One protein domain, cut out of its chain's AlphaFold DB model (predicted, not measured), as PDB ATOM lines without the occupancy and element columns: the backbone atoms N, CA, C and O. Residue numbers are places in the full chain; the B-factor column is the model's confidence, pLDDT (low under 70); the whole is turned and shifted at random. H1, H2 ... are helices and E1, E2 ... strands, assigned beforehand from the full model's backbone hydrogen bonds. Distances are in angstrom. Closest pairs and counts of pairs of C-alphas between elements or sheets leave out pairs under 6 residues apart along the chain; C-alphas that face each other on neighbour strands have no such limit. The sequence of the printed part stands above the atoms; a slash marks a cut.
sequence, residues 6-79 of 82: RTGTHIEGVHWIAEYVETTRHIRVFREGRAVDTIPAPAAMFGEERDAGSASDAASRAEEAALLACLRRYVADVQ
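Overview. This is residues 6 to 79 of the 82 residues of an uncharacterized protein of Paraburkholderia acidisoli (UniProt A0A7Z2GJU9). A strongly twisted sheet of four strands has one long helix, H1, packed slantwise over one face, while its other face is bare. A long loop joins E4 to H1, and residues 51 to 58 stick out at one end. The printed part has 74 residues, with E1, E2, E3, E4 and H1 in that order; the sheet, E1 - E2 - E3 - E4, is antiparallel throughout, and the class is mixed, helices and strands. The whole is compact, with a radius of gyration of the C-alphas of 12.5 A, yet elongated, spanning 36 by 22 by 19 A.

Along the chain. E1, residues 6 to 11, begins at C-alpha 6 (5.275, -15.966, -35.385). E2, residues 14 to 21, is 22.6 A long. E3 is residues 26 to 31, 16.5 A, and E4 residues 34 to 40, 18.3 A. H1, residues 57 to 78, runs 31.7 A to C-alpha 78 (14.495, -30.691, -45.527).

Arrangement. The strands form a meander, each the antiparallel neighbour of the one before. In the hairpin E1 and E2, N 9 and O 16 are 2.9 A apart; in E2 and E3, N 19 and O 28, 2.9 A; in E3 and E4, N 29 and O 37, 2.9 A; these pairs are within hydrogen-bond range. The edge strands E1 and E4 are apart. H1 is on the sheet at a height of 7.3 A, over E1, E2 and E3, at 44 degrees to E1 on the local plane. Its closest C-alphas to E1 are Thr 7 and Glu 64, 5.9 A; to E2, Ala 18 and Leu 71, 6.0 A. In H1 every O i to N i+4 pair is within hydrogen-bond range.

Size, cuts and confidence. The C-alphas of Gly 13 and Ala 52, the two farthest apart, are 37.9 A apart. The printed part has no cut. The link from E4 to H1, 16 residues, is long; the others are tight. Residues 47 to 57 have pLDDT under 70.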
ATOM      1  N   ARG A   6       5.722 -14.664 -34.897       91.94
ATOM      2  CA  ARG A   6       5.275 -15.966 -35.385       91.94
ATOM      3  C   ARG A   6       4.588 -15.803 -36.729       91.94
ATOM      4  O   ARG A   6       3.678 -14.995 -36.856       91.94
ATOM      5  N   THR A   7       5.004 -16.593 -37.711       94.44
ATOM      6  CA  THR A   7       4.406 -16.597 -39.051       94.44
ATOM      7  C   THR A   7       4.276 -18.020 -39.566       94.44
ATOM      8  O   THR A   7       5.075 -18.889 -39.213       94.44
ATOM      9  N   GLY A   8       3.260 -18.276 -40.381       94.81
ATOM     10  CA  GLY A   8       2.983 -19.601 -40.917       94.81
ATOM     11  C   GLY A   8       2.515 -19.554 -42.359       94.81
ATOM     12  O   GLY A   8       2.023 -18.538 -42.848       94.81
ATOM     13  N   THR A   9       2.698 -20.664 -43.060       95.88
ATOM     14  CA  THR A   9       2.256 -20.833 -44.440       95.88
ATOM     15  C   THR A   9       1.953 -22.299 -44.729       95.88
ATOM     16  O   THR A   9       2.445 -23.189 -44.035       95.88
ATOM     17  N   HIS A  10       1.139 -22.551 -45.748       95.50
ATOM     18  CA  HIS A  10       0.930 -23.903 -46.249       95.50
ATOM     19  C   HIS A  10       1.901 -24.144 -47.403       95.50
ATOM     20  O   HIS A  10       1.910 -23.380 -48.368       95.50
ATOM     21  N   ILE A  11       2.713 -25.190 -47.292       91.69
ATOM     22  CA  ILE A  11       3.642 -25.637 -48.333       91.69
ATOM     23  C   ILE A  11       3.270 -27.085 -48.625       91.69
ATOM     24  O   ILE A  11       3.238 -27.896 -47.702       91.69
ATOM     25  N   GLU A  12       2.902 -27.372 -49.874       88.44
ATOM     26  CA  GLU A  12       2.488 -28.717 -50.315       88.44
ATOM     27  C   GLU A  12       1.365 -29.332 -49.459       88.44
ATOM     28  O   GLU A  12       1.344 -30.518 -49.148       88.44
ATOM     29  N   GLY A  13       0.412 -28.499 -49.032       91.56
ATOM     30  CA  GLY A  13      -0.707 -28.933 -48.186       91.56
ATOM     31  C   GLY A  13      -0.351 -29.161 -46.714       91.56
ATOM     32  O   GLY A  13      -1.247 -29.456 -45.931       91.56
ATOM     33  N   VAL A  14       0.910 -28.969 -46.318       93.56
ATOM     34  CA  VAL A  14       1.365 -29.042 -44.927       93.56
ATOM     35  C   VAL A  14       1.425 -27.641 -44.328       93.56
ATOM     36  O   VAL A  14       2.031 -26.731 -44.899       93.56
ATOM     37  N   HIS A  15       0.827 -27.456 -43.155       96.31
ATOM     38  CA  HIS A  15       0.915 -26.219 -42.397       96.31
ATOM     39  C   HIS A  15       2.245 -26.142 -41.644       96.31
ATOM     40  O   HIS A  15       2.498 -26.869 -40.676       96.31
ATOM     41  N   TRP A  16       3.079 -25.206 -42.077       97.19
ATOM     42  CA  TRP A  16       4.365 -24.902 -41.477       97.19
ATOM     43  C   TRP A  16       4.309 -23.575 -40.733       97.19
ATOM     44  O   TRP A  16       3.701 -22.613 -41.202       97.19
ATOM     45  N   ILE A  17       4.967 -23.505 -39.578       96.81
ATOM     46  CA  ILE A  17       5.032 -22.293 -38.761       96.81
ATOM     47  C   ILE A  17       6.463 -22.082 -38.283       96.81
ATOM     48  O   ILE A  17       7.112 -23.020 -37.828       96.81
ATOM     49  N   ALA A  18       6.926 -20.840 -38.332       96.31
ATOM     50  CA  ALA A  18       8.157 -20.391 -37.708       96.31
ATOM     51  C   ALA A  18       7.834 -19.432 -36.556       96.31
ATOM     52  O   ALA A  18       6.996 -18.540 -36.687       96.31
ATOM     53  N   GLU A  19       8.502 -19.621 -35.421       95.00
ATOM     54  CA  GLU A  19       8.441 -18.748 -34.245       95.00
ATOM     55  C   GLU A  19       9.852 -18.268 -33.910       95.00
ATOM     56  O   GLU A  19      10.725 -19.074 -33.590       95.00
ATOM     57  N   TYR A  20      10.079 -16.958 -33.967       92.25
ATOM     58  CA  TYR A  20      11.344 -16.357 -33.567       92.25
ATOM     59  C   TYR A  20      11.378 -16.095 -32.057       92.25
ATOM     60  O   TYR A  20      10.545 -15.368 -31.506       92.25
ATOM     61  N   VAL A  21      12.396 -16.645 -31.398       89.12
ATOM     62  CA  VAL A  21      12.667 -16.485 -29.970       89.12
ATOM     63  C   VAL A  21      13.817 -15.496 -29.794       89.12
ATOM     64  O   VAL A  21      14.985 -15.845 -29.953       89.12
ATOM     65  N   GLU A  22      13.492 -14.254 -29.434       83.31
ATOM     66  CA  GLU A  22      14.468 -13.160 -29.313       83.31
ATOM     67  C   GLU A  22      15.569 -13.440 -28.285       83.31
ATOM     68  O   GLU A  22      16.739 -13.196 -28.566       83.31
ATOM     69  N   THR A  23      15.212 -14.014 -27.132       84.56
ATOM     70  CA  THR A  23      16.151 -14.285 -26.034       84.56
ATOM     71  C   THR A  23      17.312 -15.176 -26.457       84.56
ATOM     72  O   THR A  23      18.439 -14.978 -26.013       84.56
ATOM     73  N   THR A  24      17.044 -16.169 -27.305       86.81
ATOM     74  CA  THR A  24      18.061 -17.117 -27.767       86.81
ATOM     75  C   THR A  24      18.508 -16.836 -29.195       86.81
ATOM     76  O   THR A  24      19.479 -17.444 -29.630       86.81
ATOM     77  N   ARG A  25      17.834 -15.945 -29.933       88.31
ATOM     78  CA  ARG A  25      18.028 -15.721 -31.377       88.31
ATOM     79  C   ARG A  25      17.881 -17.006 -32.202       88.31
ATOM     80  O   ARG A  25      18.667 -17.276 -33.105       88.31
ATOM     81  N   HIS A  26      16.873 -17.810 -31.875       92.44
ATOM     82  CA  HIS A  26      16.548 -19.038 -32.608       92.44
ATOM     83  C   HIS A  26      15.158 -18.956 -33.235       92.44
ATOM     84  O   HIS A  26      14.295 -18.209 -32.776       92.44
ATOM     85  N   ILE A  27      14.941 -19.766 -34.265       94.88
ATOM     86  CA  ILE A  27      13.653 -19.981 -34.912       94.88
ATOM     87  C   ILE A  27      13.206 -21.400 -34.584       94.88
ATOM     88  O   ILE A  27      13.872 -22.368 -34.945       94.88
ATOM     89  N   ARG A  28      12.064 -21.533 -33.916       96.19
ATOM     90  CA  ARG A  28      11.390 -22.820 -33.748       96.19
ATOM     91  C   ARG A  28      10.528 -23.092 -34.965       96.19
ATOM     92  O   ARG A  28       9.720 -22.243 -35.346       96.19
ATOM     93  N   VAL A  29      10.677 -24.277 -35.539       96.31
ATOM     94  CA  VAL A  29       9.894 -24.727 -36.685       96.31
ATOM     95  C   VAL A  29       8.843 -25.718 -36.214       96.31
ATOM     96  O   VAL A  29       9.136 -26.668 -35.485       96.31
ATOM     97  N   PHE A  30       7.609 -25.503 -36.654       96.81
ATOM     98  CA  PHE A  30       6.489 -26.387 -36.400       96.81
ATOM     99  C   PHE A  30       5.924 -26.905 -37.717       96.81
ATOM    100  O   PHE A  30       5.790 -26.152 -38.680       96.81
ATOM    101  N   ARG A  31       5.529 -28.175 -37.708       96.00
ATOM    102  CA  ARG A  31       4.811 -28.857 -38.781       96.00
ATOM    103  C   ARG A  31       3.502 -29.384 -38.212       96.00
ATOM    104  O   ARG A  31       3.528 -30.102 -37.213       96.00
ATOM    105  N   GLU A  32       2.367 -29.015 -38.802       95.00
ATOM    106  CA  GLU A  32       1.033 -29.419 -38.319       95.00
ATOM    107  C   GLU A  32       0.834 -29.128 -36.817       95.00
ATOM    108  O   GLU A  32       0.325 -29.939 -36.043       95.00
ATOM    109  N   GLY A  33       1.335 -27.973 -36.366       92.56
ATOM    110  CA  GLY A  33       1.266 -27.550 -34.964       92.56
ATOM    111  C   GLY A  33       2.235 -28.257 -34.006       92.56
ATOM    112  O   GLY A  33       2.263 -27.910 -32.826       92.56
ATOM    113  N   ARG A  34       3.063 -29.198 -34.473       94.81
ATOM    114  CA  ARG A  34       4.082 -29.882 -33.659       94.81
ATOM    115  C   ARG A  34       5.455 -29.277 -33.903       94.81
ATOM    116  O   ARG A  34       5.839 -29.116 -35.054       94.81
ATOM    117  N   ALA A  35       6.195 -28.965 -32.841       95.44
ATOM    118  CA  ALA A  35       7.584 -28.533 -32.971       95.44
ATOM    119  C   ALA A  35       8.416 -29.684 -33.553       95.44
ATOM    120  O   ALA A  35       8.384 -30.791 -33.015       95.44
ATOM    121  N   VAL A  36       9.114 -29.423 -34.655       95.50
ATOM    122  CA  VAL A  36       9.934 -30.422 -35.357       95.50
ATOM    123  C   VAL A  36      11.412 -30.072 -35.353       95.50
ATOM    124  O   VAL A  36      12.224 -30.988 -35.395       95.50
ATOM    125  N   ASP A  37      11.760 -28.785 -35.266       95.88
ATOM    126  CA  ASP A  37      13.158 -28.360 -35.231       95.88
ATOM    127  C   ASP A  37      13.344 -26.980 -34.577       95.88
ATOM    128  O   ASP A  37      12.386 -26.236 -34.330       95.88
ATOM    129  N   THR A  38      14.589 -26.632 -34.264       95.50
ATOM    130  CA  THR A  38      15.020 -25.304 -33.832       95.50
ATOM    131  C   THR A  38      16.326 -24.941 -34.526       95.50
ATOM    132  O   THR A  38      17.368 -25.528 -34.252       95.50
ATOM    133  N   ILE A  39      16.278 -23.914 -35.372       94.12
ATOM    134  CA  ILE A  39      17.425 -23.444 -36.154       94.12
ATOM    135  C   ILE A  39      17.915 -22.084 -35.637       94.12
ATOM    136  O   ILE A  39      17.118 -21.305 -35.099       94.12
ATOM    137  N   PRO A  40      19.210 -21.753 -35.775       91.75
ATOM    138  CA  PRO A  40      19.691 -20.412 -35.466       91.75
ATOM    139  C   PRO A  40      19.068 -19.392 -36.428       91.75
ATOM    140  O   PRO A  40      18.973 -19.631 -37.632       91.75
ATOM    141  N   ALA A  41      18.647 -18.238 -35.907       89.19
ATOM    142  CA  ALA A  41      18.195 -17.144 -36.756       89.19
ATOM    143  C   ALA A  41      19.390 -16.532 -37.510       89.19
ATOM    144  O   ALA A  41      20.438 -16.308 -36.893       89.19
ATOM    145  N   PRO A  42      19.265 -16.217 -38.814       86.75
ATOM    146  CA  PRO A  42      20.319 -15.511 -39.532       86.75
ATOM    147  C   PRO A  42      20.673 -14.185 -38.847       86.75
ATOM    148  O   PRO A  42      19.790 -13.437 -38.432       86.75
ATOM    149  N   ALA A  43      21.964 -13.851 -38.764       79.12
ATOM    150  CA  ALA A  43      22.412 -12.625 -38.093       79.12
ATOM    151  C   ALA A  43      21.820 -11.345 -38.720       79.12
ATOM    152  O   ALA A  43      21.561 -10.382 -38.010       79.12
ATOM    153  N   ALA A  44      21.563 -11.367 -40.032       77.19
ATOM    154  CA  ALA A  44      20.956 -10.274 -40.794       77.19
ATOM    155  C   ALA A  44      19.432 -10.427 -40.983       77.19
ATOM    156  O   ALA A  44      18.853  -9.792 -41.859       77.19
ATOM    157  N   MET A  45      18.776 -11.307 -40.216       74.44
ATOM    158  CA  MET A  45      17.345 -11.604 -40.372       74.44
ATOM    159  C   MET A  45      16.451 -10.386 -40.137       74.44
ATOM    160  O   MET A  45      15.393 -10.269 -40.747       74.44
ATOM    161  N   PHE A  46      16.873  -9.486 -39.255       73.00
ATOM    162  CA  PHE A  46      16.168  -8.248 -38.984       73.00
ATOM    163  C   PHE A  46      17.105  -7.069 -39.233       73.00
ATOM    164  O   PHE A  46      18.282  -7.140 -38.884       73.00
ATOM    165  N   GLY A  47      16.585  -6.010 -39.855       64.56
ATOM    166  CA  GLY A  47      17.344  -4.782 -40.090       64.56
ATOM    167  C   GLY A  47      17.650  -4.024 -38.794       64.56
ATOM    168  O   GLY A  47      17.029  -4.267 -37.757       64.56
ATOM    169  N   GLU A  48      18.563  -3.052 -38.878       58.19
ATOM    170  CA  GLU A  48      18.963  -2.158 -37.771       58.19
ATOM    171  C   GLU A  48      17.768  -1.395 -37.153       58.19
ATOM    172  O   GLU A  48      17.810  -0.942 -36.012       58.19
ATOM    173  N   GLU A  49      16.652  -1.308 -37.880       54.56
ATOM    174  CA  GLU A  49      15.393  -0.697 -37.445       54.56
ATOM    175  C   GLU A  49      14.780  -1.390 -36.213       54.56
ATOM    176  O   GLU A  49      14.060  -0.748 -35.441       54.56
ATOM    177  N   ARG A  50      15.104  -2.672 -35.974       55.00
ATOM    178  CA  ARG A  50      14.751  -3.364 -34.723       55.00
ATOM    179  C   ARG A  50      15.482  -2.801 -33.516       55.00
ATOM    180  O   ARG A  50      14.867  -2.664 -32.458       55.00
ATOM    181  N   ASP A  51      16.763  -2.484 -33.674       54.19
ATOM    182  CA  ASP A  51      17.597  -1.955 -32.595       54.19
ATOM    183  C   ASP A  51      17.200  -0.514 -32.245       54.19
ATOM    184  O   ASP A  51      17.338  -0.088 -31.099       54.19
ATOM    185  N   ALA A  52      16.589   0.206 -33.193       56.91
ATOM    186  CA  ALA A  52      15.990   1.521 -32.968       56.91
ATOM    187  C   ALA A  52      14.661   1.481 -32.178       56.91
ATOM    188  O   ALA A  52      14.099   2.534 -31.873       56.91
ATOM    189  N   GLY A  53      14.131   0.295 -31.843       53.09
ATOM    190  CA  GLY A  53      12.923   0.145 -31.021       53.09
ATOM    191  C   GLY A  53      11.627   0.622 -31.691       53.09
ATOM    192  O   GLY A  53      10.631   0.853 -31.004       53.09
ATOM    193  N   SER A  54      11.616   0.776 -33.018       52.66
ATOM    194  CA  SER A  54      10.447   1.264 -33.752       52.66
ATOM    195  C   SER A  54       9.370   0.180 -33.850       52.66
ATOM    196  O   SER A  54       9.467  -0.752 -34.646       52.66
ATOM    197  N   ALA A  55       8.306   0.312 -33.057       61.25
ATOM    198  CA  ALA A  55       7.124  -0.553 -33.090       61.25
ATOM    199  C   ALA A  55       6.165  -0.191 -34.244       61.25
ATOM    200  O   ALA A  55       4.953  -0.113 -34.054       61.25
ATOM    201  N   SER A  56       6.702   0.116 -35.427       63.62
ATOM    202  CA  SER A  56       5.875   0.453 -36.587       63.62
ATOM    203  C   SER A  56       5.301  -0.805 -37.246       63.62
ATOM    204  O   SER A  56       5.969  -1.836 -37.321       63.62
ATOM    205  N   ASP A  57       4.096  -0.705 -37.810       68.44
ATOM    206  CA  ASP A  57       3.472  -1.799 -38.573       68.44
ATOM    207  C   ASP A  57       4.344  -2.267 -39.750       68.44
ATOM    208  O   ASP A  57       4.309  -3.431 -40.147       68.44
ATOM    209  N   ALA A  58       5.141  -1.362 -40.328       71.25
ATOM    210  CA  ALA A  58       6.080  -1.691 -41.393       71.25
ATOM    211  C   ALA A  58       7.218  -2.595 -40.894       71.25
ATOM    212  O   ALA A  58       7.534  -3.580 -41.562       71.25
ATOM    213  N   ALA A  59       7.769  -2.307 -39.711       70.50
ATOM    214  CA  ALA A  59       8.790  -3.136 -39.079       70.50
ATOM    215  C   ALA A  59       8.239  -4.528 -38.740       70.50
ATOM    216  O   ALA A  59       8.851  -5.525 -39.111       70.50
ATOM    217  N   SER A  60       7.041  -4.615 -38.149       76.00
ATOM    218  CA  SER A  60       6.388  -5.903 -37.857       76.00
ATOM    219  C   SER A  60       6.195  -6.755 -39.118       76.00
ATOM    220  O   SER A  60       6.541  -7.934 -39.132       76.00
ATOM    221  N   ARG A  61       5.731  -6.154 -40.224       80.88
ATOM    222  CA  ARG A  61       5.588  -6.867 -41.508       80.88
ATOM    223  C   ARG A  61       6.925  -7.317 -42.094       80.88
ATOM    224  O   ARG A  61       6.991  -8.391 -42.689       80.88
ATOM    225  N   ALA A  62       7.980  -6.516 -41.954       83.31
ATOM    226  CA  ALA A  62       9.316  -6.896 -42.401       83.31
ATOM    227  C   ALA A  62       9.863  -8.082 -41.584       83.31
ATOM    228  O   ALA A  62      10.397  -9.029 -42.164       83.31
ATOM    229  N   GLU A  63       9.662  -8.072 -40.260       84.75
ATOM    230  CA  GLU A  63      10.028  -9.179 -39.369       84.75
ATOM    231  C   GLU A  63       9.299 -10.481 -39.759       84.75
ATOM    232  O   GLU A  63       9.926 -11.537 -39.891       84.75
ATOM    233  N   GLU A  64       7.989 -10.410 -40.007       89.38
ATOM    234  CA  GLU A  64       7.183 -11.551 -40.458       89.38
ATOM    235  C   GLU A  64       7.626 -12.077 -41.830       89.38
ATOM    236  O   GLU A  64       7.726 -13.291 -42.024       89.38
ATOM    237  N   ALA A  65       7.928 -11.186 -42.779       89.94
ATOM    238  CA  ALA A  65       8.382 -11.562 -44.116       89.94
ATOM    239  C   ALA A  65       9.748 -12.269 -44.087       89.94
ATOM    240  O   ALA A  65       9.931 -13.287 -44.762       89.94
ATOM    241  N   ALA A  66      10.690 -11.779 -43.277       90.69
ATOM    242  CA  ALA A  66      11.994 -12.413 -43.094       90.69
ATOM    243  C   ALA A  66      11.871 -13.804 -42.449       90.69
ATOM    244  O   ALA A  66      12.517 -14.763 -42.885       90.69
ATOM    245  N   LEU A  67      10.997 -13.938 -41.447       93.06
ATOM    246  CA  LEU A  67      10.709 -15.215 -40.797       93.06
ATOM    247  C   LEU A  67      10.065 -16.220 -41.758       93.06
ATOM    248  O   LEU A  67      10.449 -17.391 -41.775       93.06
ATOM    249  N   LEU A  68       9.162 -15.756 -42.621       93.81
ATOM    250  CA  LEU A  68       8.546 -16.581 -43.654       93.81
ATOM    251  C   LEU A  68       9.569 -17.047 -44.702       93.81
ATOM    252  O   LEU A  68       9.518 -18.198 -45.138       93.81
ATOM    253  N   ALA A  69      10.513 -16.188 -45.095       93.31
ATOM    254  CA  ALA A  69      11.590 -16.559 -46.012       93.31
ATOM    255  C   ALA A  69      12.498 -17.648 -45.417       93.31
ATOM    256  O   ALA A  69      12.816 -18.620 -46.102       93.31
ATOM    257  N   CYS A  70      12.849 -17.530 -44.130       92.94
ATOM    258  CA  CYS A  70      13.615 -18.560 -43.424       92.94
ATOM    259  C   CYS A  70      12.857 -19.891 -43.366       92.94
ATOM    260  O   CYS A  70      13.444 -20.936 -43.634       92.94
ATOM    261  N   LEU A  71      11.551 -19.855 -43.080       94.69
ATOM    262  CA  LEU A  71      10.712 -21.053 -43.057       94.69
ATOM    263  C   LEU A  71      10.675 -21.753 -44.420       94.69
ATOM    264  O   LEU A  71      10.869 -22.962 -44.494       94.69
ATOM    265  N   ARG A  72      10.459 -21.000 -45.504       94.12
ATOM    266  CA  ARG A  72      10.445 -21.554 -46.868       94.12
ATOM    267  C   ARG A  72      11.779 -22.192 -47.234       94.12
ATOM    268  O   ARG A  72      11.786 -23.264 -47.826       94.12
ATOM    269  N   ARG A  73      12.891 -21.549 -46.865       92.94
ATOM    270  CA  ARG A  73      14.229 -22.096 -47.100       92.94
ATOM    271  C   ARG A  73      14.448 -23.392 -46.328       92.94
ATOM    272  O   ARG A  73      14.850 -24.372 -46.934       92.94
ATOM    273  N   TYR A  74      14.113 -23.405 -45.039       93.62
ATOM    274  CA  TYR A  74      14.185 -24.611 -44.219       93.62
ATOM    275  C   TYR A  74      13.395 -25.762 -44.851       93.62
ATOM    276  O   TYR A  74      13.943 -26.844 -45.015       93.62
ATOM    277  N   VAL A  75      12.138 -25.524 -45.245       92.75
ATOM    278  CA  VAL A  75      11.290 -26.565 -45.845       92.75
ATOM    279  C   VAL A  75      11.893 -27.094 -47.146       92.75
ATOM    280  O   VAL A  75      11.937 -28.306 -47.314       92.75
ATOM    281  N   ALA A  76      12.420 -26.221 -48.009       91.38
ATOM    282  CA  ALA A  76      13.106 -26.635 -49.234       91.38
ATOM    283  C   ALA A  76      14.371 -27.473 -48.961       91.38
ATOM    284  O   ALA A  76      14.654 -28.412 -49.695       91.38
ATOM    285  N   ASP A  77      15.116 -27.160 -47.897       90.44
ATOM    286  CA  ASP A  77      16.333 -27.893 -47.536       90.44
ATOM    287  C   ASP A  77      16.016 -29.271 -46.904       90.44
ATOM    288  O   ASP A  77      16.781 -30.218 -47.086       90.44
ATOM    289  N   VAL A  78      14.896 -29.416 -46.173       86.06
ATOM    290  CA  VAL A  78      14.495 -30.691 -45.527       86.06
ATOM    291  C   VAL A  78      13.542 -31.554 -46.357       86.06
ATOM    292  O   VAL A  78      13.332 -32.722 -46.027       86.06
ATOM    293  N   GLN A  79      12.935 -31.001 -47.404       75.38
ATOM    294  CA  GLN A  79      12.159 -31.726 -48.413       75.38
ATOM    295  C   GLN A  79      12.808 -31.500 -49.789       75.38
ATOM    296  O   GLN A  79      12.214 -30.820 -50.625       75.38
TER     297      GLN A  79